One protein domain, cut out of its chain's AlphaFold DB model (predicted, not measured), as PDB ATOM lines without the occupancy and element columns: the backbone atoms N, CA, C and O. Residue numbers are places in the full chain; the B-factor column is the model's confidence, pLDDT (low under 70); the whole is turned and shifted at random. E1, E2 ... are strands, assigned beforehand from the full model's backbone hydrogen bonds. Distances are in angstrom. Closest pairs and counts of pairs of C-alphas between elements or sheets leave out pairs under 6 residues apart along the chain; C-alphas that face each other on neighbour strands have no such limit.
ATOM      1  N   VAL A  12      52.980 -27.118 -36.260       94.88
ATOM      2  CA  VAL A  12      52.531 -26.553 -34.988       94.88
ATOM      3  C   VAL A  12      51.013 -26.660 -34.924       94.88
ATOM      4  O   VAL A  12      50.321 -26.216 -35.834       94.88
ATOM      5  N   PHE A  13      50.500 -27.198 -33.820       94.25
ATOM      6  CA  PHE A  13      49.081 -27.144 -33.491       94.25
ATOM      7  C   PHE A  13      48.849 -26.201 -32.308       94.25
ATOM      8  O   PHE A  13      49.563 -26.272 -31.306       94.25
ATOM      9  N   ILE A  14      47.850 -25.329 -32.419       93.94
ATOM     10  CA  ILE A  14      47.475 -24.356 -31.394       93.94
ATOM     11  C   ILE A  14      46.042 -24.628 -30.951       93.94
ATOM     12  O   ILE A  14      45.094 -24.530 -31.726       93.94
ATOM     13  N   SER A  15      45.893 -24.917 -29.664       91.62
ATOM     14  CA  SER A  15      44.605 -25.098 -29.001       91.62
ATOM     15  C   SER A  15      44.058 -23.745 -28.544       91.62
ATOM     16  O   SER A  15      44.171 -23.391 -27.374       91.62
ATOM     17  N   THR A  16      43.499 -22.969 -29.465       91.56
ATOM     18  CA  THR A  16      43.001 -21.595 -29.236       91.56
ATOM     19  C   THR A  16      41.990 -21.485 -28.088       91.56
ATOM     20  O   THR A  16      42.007 -20.484 -27.375       91.56
ATOM     21  N   HIS A  17      41.185 -22.524 -27.830       90.75
ATOM     22  CA  HIS A  17      40.258 -22.586 -26.687       90.75
ATOM     23  C   HIS A  17      40.942 -22.616 -25.306       90.75
ATOM     24  O   HIS A  17      40.277 -22.450 -24.290       90.75
ATOM     25  N   LYS A  18      42.262 -22.843 -25.244       83.94
ATOM     26  CA  LYS A  18      43.078 -22.698 -24.019       83.94
ATOM     27  C   LYS A  18      43.665 -21.291 -23.866       83.94
ATOM     28  O   LYS A  18      44.403 -21.028 -22.922       83.94
ATOM     29  N   PHE A  19      43.365 -20.417 -24.821       86.31
ATOM     30  CA  PHE A  19      43.757 -19.018 -24.876       86.31
ATOM     31  C   PHE A  19      42.490 -18.171 -25.078       86.31
ATOM     32  O   PHE A  19      41.458 -18.436 -24.466       86.31
ATOM     33  N   ILE A  20      42.545 -17.168 -25.956       88.50
ATOM     34  CA  ILE A  20      41.457 -16.212 -26.185       88.50
ATOM     35  C   ILE A  20      40.223 -16.804 -26.881       88.50
ATOM     36  O   ILE A  20      39.193 -16.148 -26.947       88.50
ATOM     37  N   GLY A  21      40.308 -18.031 -27.404       83.56
ATOM     38  CA  GLY A  21      39.214 -18.645 -28.153       83.56
ATOM     39  C   GLY A  21      37.991 -18.991 -27.303       83.56
ATOM     40  O   GLY A  21      36.899 -19.077 -27.840       83.56
ATOM     41  N   GLY A  22      38.131 -19.195 -25.992       89.31
ATOM     42  CA  GLY A  22      37.035 -19.717 -25.168       89.31
ATOM     43  C   GLY A  22      36.601 -21.149 -25.551       89.31
ATOM     44  O   GLY A  22      37.107 -21.724 -26.521       89.31
ATOM     45  N   PRO A  23      35.705 -21.778 -24.770       87.38
ATOM     46  CA  PRO A  23      35.252 -23.149 -25.012       87.38
ATOM     47  C   PRO A  23      34.625 -23.326 -26.403       87.38
ATOM     48  O   PRO A  23      33.842 -22.491 -26.840       87.38
ATOM     49  N   GLY A  24      34.949 -24.426 -27.085       81.75
ATOM     50  CA  GLY A  24      34.392 -24.755 -28.406       81.75
ATOM     51  C   GLY A  24      35.154 -24.181 -29.605       81.75
ATOM     52  O   GLY A  24      34.934 -24.641 -30.722       81.75
ATOM     53  N   THR A  25      36.100 -23.255 -29.407       88.62
ATOM     54  CA  THR A  25      36.853 -22.677 -30.532       88.62
ATOM     55  C   THR A  25      37.802 -23.693 -31.183       88.62
ATOM     56  O   THR A  25      38.567 -24.371 -30.476       88.62
ATOM     57  N   PRO A  26      37.793 -23.800 -32.530       86.06
ATOM     58  CA  PRO A  26      38.611 -24.760 -33.259       86.06
ATOM     59  C   PRO A  26      40.104 -24.465 -33.112       86.06
ATOM     60  O   PRO A  26      40.541 -23.313 -33.045       86.06
ATOM     61  N   GLY A  27      40.903 -25.530 -33.091       90.06
ATOM     62  CA  GLY A  27      42.357 -25.415 -33.083       90.06
ATOM     63  C   GLY A  27      42.919 -24.980 -34.439       90.06
ATOM     64  O   GLY A  27      42.307 -25.197 -35.481       90.06
ATOM     65  N   LEU A  28      44.122 -24.409 -34.421       92.31
ATOM     66  CA  LEU A  28      44.855 -24.017 -35.622       92.31
ATOM     67  C   LEU A  28      45.999 -25.003 -35.884       92.31
ATOM     68  O   LEU A  28      46.860 -25.184 -35.027       92.31
ATOM     69  N   LEU A  29      46.035 -25.604 -37.074       92.62
ATOM     70  CA  LEU A  29      47.161 -26.402 -37.562       92.62
ATOM     71  C   LEU A  29      47.963 -25.586 -38.582       92.62
ATOM     72  O   LEU A  29      47.424 -25.151 -39.594       92.62
ATOM     73  N   ILE A  30      49.260 -25.413 -38.333       94.56
ATOM     74  CA  ILE A  30      50.203 -24.736 -39.225       94.56
ATOM     75  C   ILE A  30      51.287 -25.742 -39.598       94.56
ATOM     76  O   ILE A  30      52.002 -26.224 -38.722       94.56
ATOM     77  N   ALA A  31      51.453 -26.037 -40.885       94.88
ATOM     78  CA  ALA A  31      52.447 -26.997 -41.360       94.88
ATOM     79  C   ALA A  31      53.117 -26.524 -42.656       94.88
ATOM     80  O   ALA A  31      52.528 -25.790 -43.452       94.88
ATOM     81  N   LYS A  32      54.369 -26.941 -42.878       95.25
ATOM     82  CA  LYS A  32      55.102 -26.612 -44.111       95.25
ATOM     83  C   LYS A  32      54.426 -27.250 -45.326       95.25
ATOM     84  O   LYS A  32      54.161 -28.448 -45.320       95.25
ATOM     85  N   LYS A  33      54.268 -26.484 -46.415       92.56
ATOM     86  CA  LYS A  33      53.616 -26.944 -47.660       92.56
ATOM     87  C   LYS A  33      54.190 -28.259 -48.202       92.56
ATOM     88  O   LYS A  33      53.432 -29.110 -48.640       92.56
ATOM     89  N   LYS A  34      55.513 -28.441 -48.116       94.38
ATOM     90  CA  LYS A  34      56.211 -29.655 -48.577       94.38
ATOM     91  C   LYS A  34      55.763 -30.955 -47.891       94.38
ATOM     92  O   LYS A  34      56.108 -32.013 -48.376       94.38
ATOM     93  N   LEU A  35      55.060 -30.874 -46.759       92.56
ATOM     94  CA  LEU A  35      54.534 -32.043 -46.046       92.56
ATOM     95  C   LEU A  35      53.200 -32.531 -46.634       92.56
ATOM     96  O   LEU A  35      52.770 -33.641 -46.338       92.56
ATOM     97  N   PHE A  36      52.532 -31.709 -47.450       90.25
ATOM     98  CA  PHE A  36      51.278 -32.049 -48.119       90.25
ATOM     99  C   PHE A  36      51.576 -32.574 -49.526       90.25
ATOM    100  O   PHE A  36      51.395 -31.872 -50.519       90.25
ATOM    101  N   GLU A  37      52.096 -33.799 -49.592       92.06
ATOM    102  CA  GLU A  37      52.470 -34.453 -50.855       92.06
ATOM    103  C   GLU A  37      51.262 -35.079 -51.568       92.06
ATOM    104  O   GLU A  37      51.236 -35.166 -52.794       92.06
ATOM    105  N   ASN A  38      50.232 -35.465 -50.808       87.94
ATOM    106  CA  ASN A  38      49.004 -36.007 -51.375       87.94
ATOM    107  C   ASN A  38      48.087 -34.884 -51.886       87.94
ATOM    108  O   ASN A  38      47.763 -33.973 -51.122       87.94
ATOM    109  N   PRO A  39      47.590 -34.975 -53.134       83.69
ATOM    110  CA  PRO A  39      46.675 -33.981 -53.691       83.69
ATOM    111  C   PRO A  39      45.280 -34.024 -53.049       83.69
ATOM    112  O   PRO A  39      44.565 -33.027 -53.077       83.69
ATOM    113  N   VAL A  40      44.894 -35.164 -52.467       82.75
ATOM    114  CA  VAL A  40      43.617 -35.358 -51.770       82.75
ATOM    115  C   VAL A  40      43.909 -35.807 -50.335       82.75
ATOM    116  O   VAL A  40      44.681 -36.753 -50.149       82.75
ATOM    117  N   PRO A  41      43.334 -35.153 -49.309       80.19
ATOM    118  CA  PRO A  41      43.527 -35.568 -47.927       80.19
ATOM    119  C   PRO A  41      42.911 -36.948 -47.682       80.19
ATOM    120  O   PRO A  41      41.862 -37.285 -48.220       80.19
ATOM    121  N   THR A  42      43.538 -37.741 -46.812       75.31
ATOM    122  CA  THR A  42      43.051 -39.081 -46.435       75.31
ATOM    123  C   THR A  42      41.673 -39.044 -45.759       75.31
ATOM    124  O   THR A  42      40.949 -40.034 -45.789       75.31
ATOM    125  N   GLY A  43      41.292 -37.902 -45.176       70.38
ATOM    126  CA  GLY A  43      39.933 -37.617 -44.729       70.38
ATOM    127  C   GLY A  43      39.372 -36.418 -45.485       70.38
ATOM    128  O   GLY A  43      39.764 -35.284 -45.213       70.38
ATOM    129  N   CYS A  44      38.451 -36.660 -46.418       58.34
ATOM    130  CA  CYS A  44      37.669 -35.620 -47.088       58.34
ATOM    131  C   CYS A  44      36.571 -35.127 -46.132       58.34
ATOM    132  O   CYS A  44      35.400 -35.455 -46.298       58.34
ATOM    133  N   GLY A  45      36.960 -34.425 -45.071       65.12
ATOM    134  CA  GLY A  45      36.027 -33.758 -44.167       65.12
ATOM    135  C   GLY A  45      35.989 -32.263 -44.436       65.12
ATOM    136  O   GLY A  45      37.028 -31.647 -44.663       65.12
ATOM    137  N   GLY A  46      34.792 -31.685 -44.408       66.81
ATOM    138  CA  GLY A  46      34.558 -30.251 -44.537       66.81
ATOM    139  C   GLY A  46      33.332 -29.854 -43.720       66.81
ATOM    140  O   GLY A  46      32.347 -30.587 -43.704       66.81
ATOM    141  N   GLY A  47      33.411 -28.716 -43.029       70.88
ATOM    142  CA  GLY A  47      32.365 -28.235 -42.122       70.88
ATOM    143  C   GLY A  47      32.604 -28.599 -40.653       70.88
ATOM    144  O   GLY A  47      33.550 -29.308 -40.303       70.88
ATOM    145  N   THR A  48      31.750 -28.076 -39.777       79.12
ATOM    146  CA  THR A  48      31.788 -28.355 -38.337       79.12
ATOM    147  C   THR A  48      31.315 -29.782 -38.090       79.12
ATOM    148  O   THR A  48      30.208 -30.140 -38.470       79.12
ATOM    149  N   VAL A  49      32.145 -30.626 -37.479       81.88
ATOM    150  CA  VAL A  49      31.744 -31.994 -37.120       81.88
ATOM    151  C   VAL A  49      30.880 -31.942 -35.865       81.88
ATOM    152  O   VAL A  49      31.341 -31.486 -34.821       81.88
ATOM    153  N   ASN A  50      29.658 -32.459 -35.959       82.12
ATOM    154  CA  ASN A  50      28.776 -32.639 -34.808       82.12
ATOM    155  C   ASN A  50      29.146 -33.910 -34.040       82.12
ATOM    156  O   ASN A  50      29.197 -33.908 -32.809       82.12
ATOM    157  N   PHE A  51      29.397 -35.006 -34.764       82.31
ATOM    158  CA  PHE A  51      29.630 -36.308 -34.149       82.31
ATOM    159  C   PHE A  51      30.475 -37.242 -35.026       82.31
ATOM    160  O   PHE A  51      30.365 -37.243 -36.251       82.31
ATOM    161  N   VAL A  52      31.305 -38.078 -34.394       84.25
ATOM    162  CA  VAL A  52      32.135 -39.098 -35.058       84.25
ATOM    163  C   VAL A  52      31.927 -40.454 -34.400       84.25
ATOM    164  O   VAL A  52      32.010 -40.593 -33.181       84.25
ATOM    165  N   THR A  53      31.721 -41.476 -35.228       87.25
ATOM    166  CA  THR A  53      31.798 -42.891 -34.848       87.25
ATOM    167  C   THR A  53      32.917 -43.579 -35.631       87.25
ATOM    168  O   THR A  53      33.555 -42.980 -36.495       87.25
ATOM    169  N   ARG A  54      33.161 -44.871 -35.368       85.56
ATOM    170  CA  ARG A  54      34.161 -45.651 -36.124       85.56
ATOM    171  C   ARG A  54      33.845 -45.771 -37.619       85.56
ATOM    172  O   ARG A  54      34.749 -46.092 -38.380       85.56
ATOM    173  N   THR A  55      32.591 -45.575 -38.020       89.25
ATOM    174  CA  THR A  55      32.119 -45.834 -39.389       89.25
ATOM    175  C   THR A  55      31.459 -44.630 -40.050       89.25
ATOM    176  O   THR A  55      31.261 -44.653 -41.260       89.25
ATOM    177  N   ALA A  56      31.114 -43.587 -39.293       84.75
ATOM    178  CA  ALA A  56      30.399 -42.430 -39.809       84.75
ATOM    179  C   ALA A  56      30.889 -41.127 -39.174       84.75
ATOM    180  O   ALA A  56      31.336 -41.094 -38.029       84.75
ATOM    181  N   THR A  57      30.773 -40.042 -39.932       86.56
ATOM    182  CA  THR A  57      30.997 -38.674 -39.464       86.56
ATOM    183  C   THR A  57      29.772 -37.850 -39.824       86.56
ATOM    184  O   THR A  57      29.355 -37.850 -40.980       86.56
ATOM    185  N   GLU A  58      29.193 -37.177 -38.836       86.38
ATOM    186  CA  GLU A  58      28.088 -36.246 -39.022       86.38
ATOM    187  C   GLU A  58      28.621 -34.815 -38.984       86.38
ATOM    188  O   GLU A  58      29.248 -34.393 -38.009       86.38
ATOM    189  N   TYR A  59      28.353 -34.074 -40.055       85.62
ATOM    190  CA  TYR A  59      28.694 -32.663 -40.181       85.62
ATOM    191  C   TYR A  59      27.452 -31.804 -39.927       85.62
ATOM    192  O   TYR A  59      26.329 -32.212 -40.241       85.62
ATOM    193  N   ALA A  60      27.657 -30.613 -39.374       84.62
ATOM    194  CA  ALA A  60      26.641 -29.583 -39.276       84.62
ATOM    195  C   ALA A  60      26.095 -29.268 -40.675       84.62
ATOM    196  O   ALA A  60      26.856 -29.094 -41.628       84.62
TER     197      ALA A  60
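AT A GLANCE: This is residues 12 to 60 of the 64 residues of the protein "Hypothetical protein" of Rotaria magnacalcarata (UniProt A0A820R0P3). With little regular structure, the model is a loose open chain: two small strand hairpins, E1 with E2 and E3 with E4, joined by a long loop of which residues 33 to 44 stick out free. The 49 printed residues hold four named strands, E1 E2 E3 E4, no named helix, and two antiparallel sheets; the class is all strand, with 14 residues in named elements. It is loose, radius of gyration of the C-alphas 13.6 A, and spans 33 by 30 by 16 A.

HOW THE PARTS SIT: Look at E1, residues 12 to 14, and E2, residues 28 to 31: this hairpin is antiparallel at 174 degrees, with N 12 and O 30 2.8 A apart, within hydrogen-bond range. E3, residues 49 to 52, and E4, residues 57 to 59, form an antiparallel hairpin at 169 degrees; N 58 and O 51 are 2.8 A apart, within hydrogen-bond range. E2 and E3 are apart.

IN THESE COORDINATES: Find C-alpha 12 at (52.531, -26.553, -34.988), where E1 begins its 6.6 A. E2 runs 10.0 A, E3 7.4 A, and E4 6.5 A to C-alpha 59 at (28.694, -32.663, -40.181).

THE WHOLE: The C-alphas of Ile 20 and Thr 55 are farthest apart, 33.7 A. The printed part has no cut; the links E1 to E2 and E2 to E3 are long. Residues 44 to 46 have pLDDT under 70.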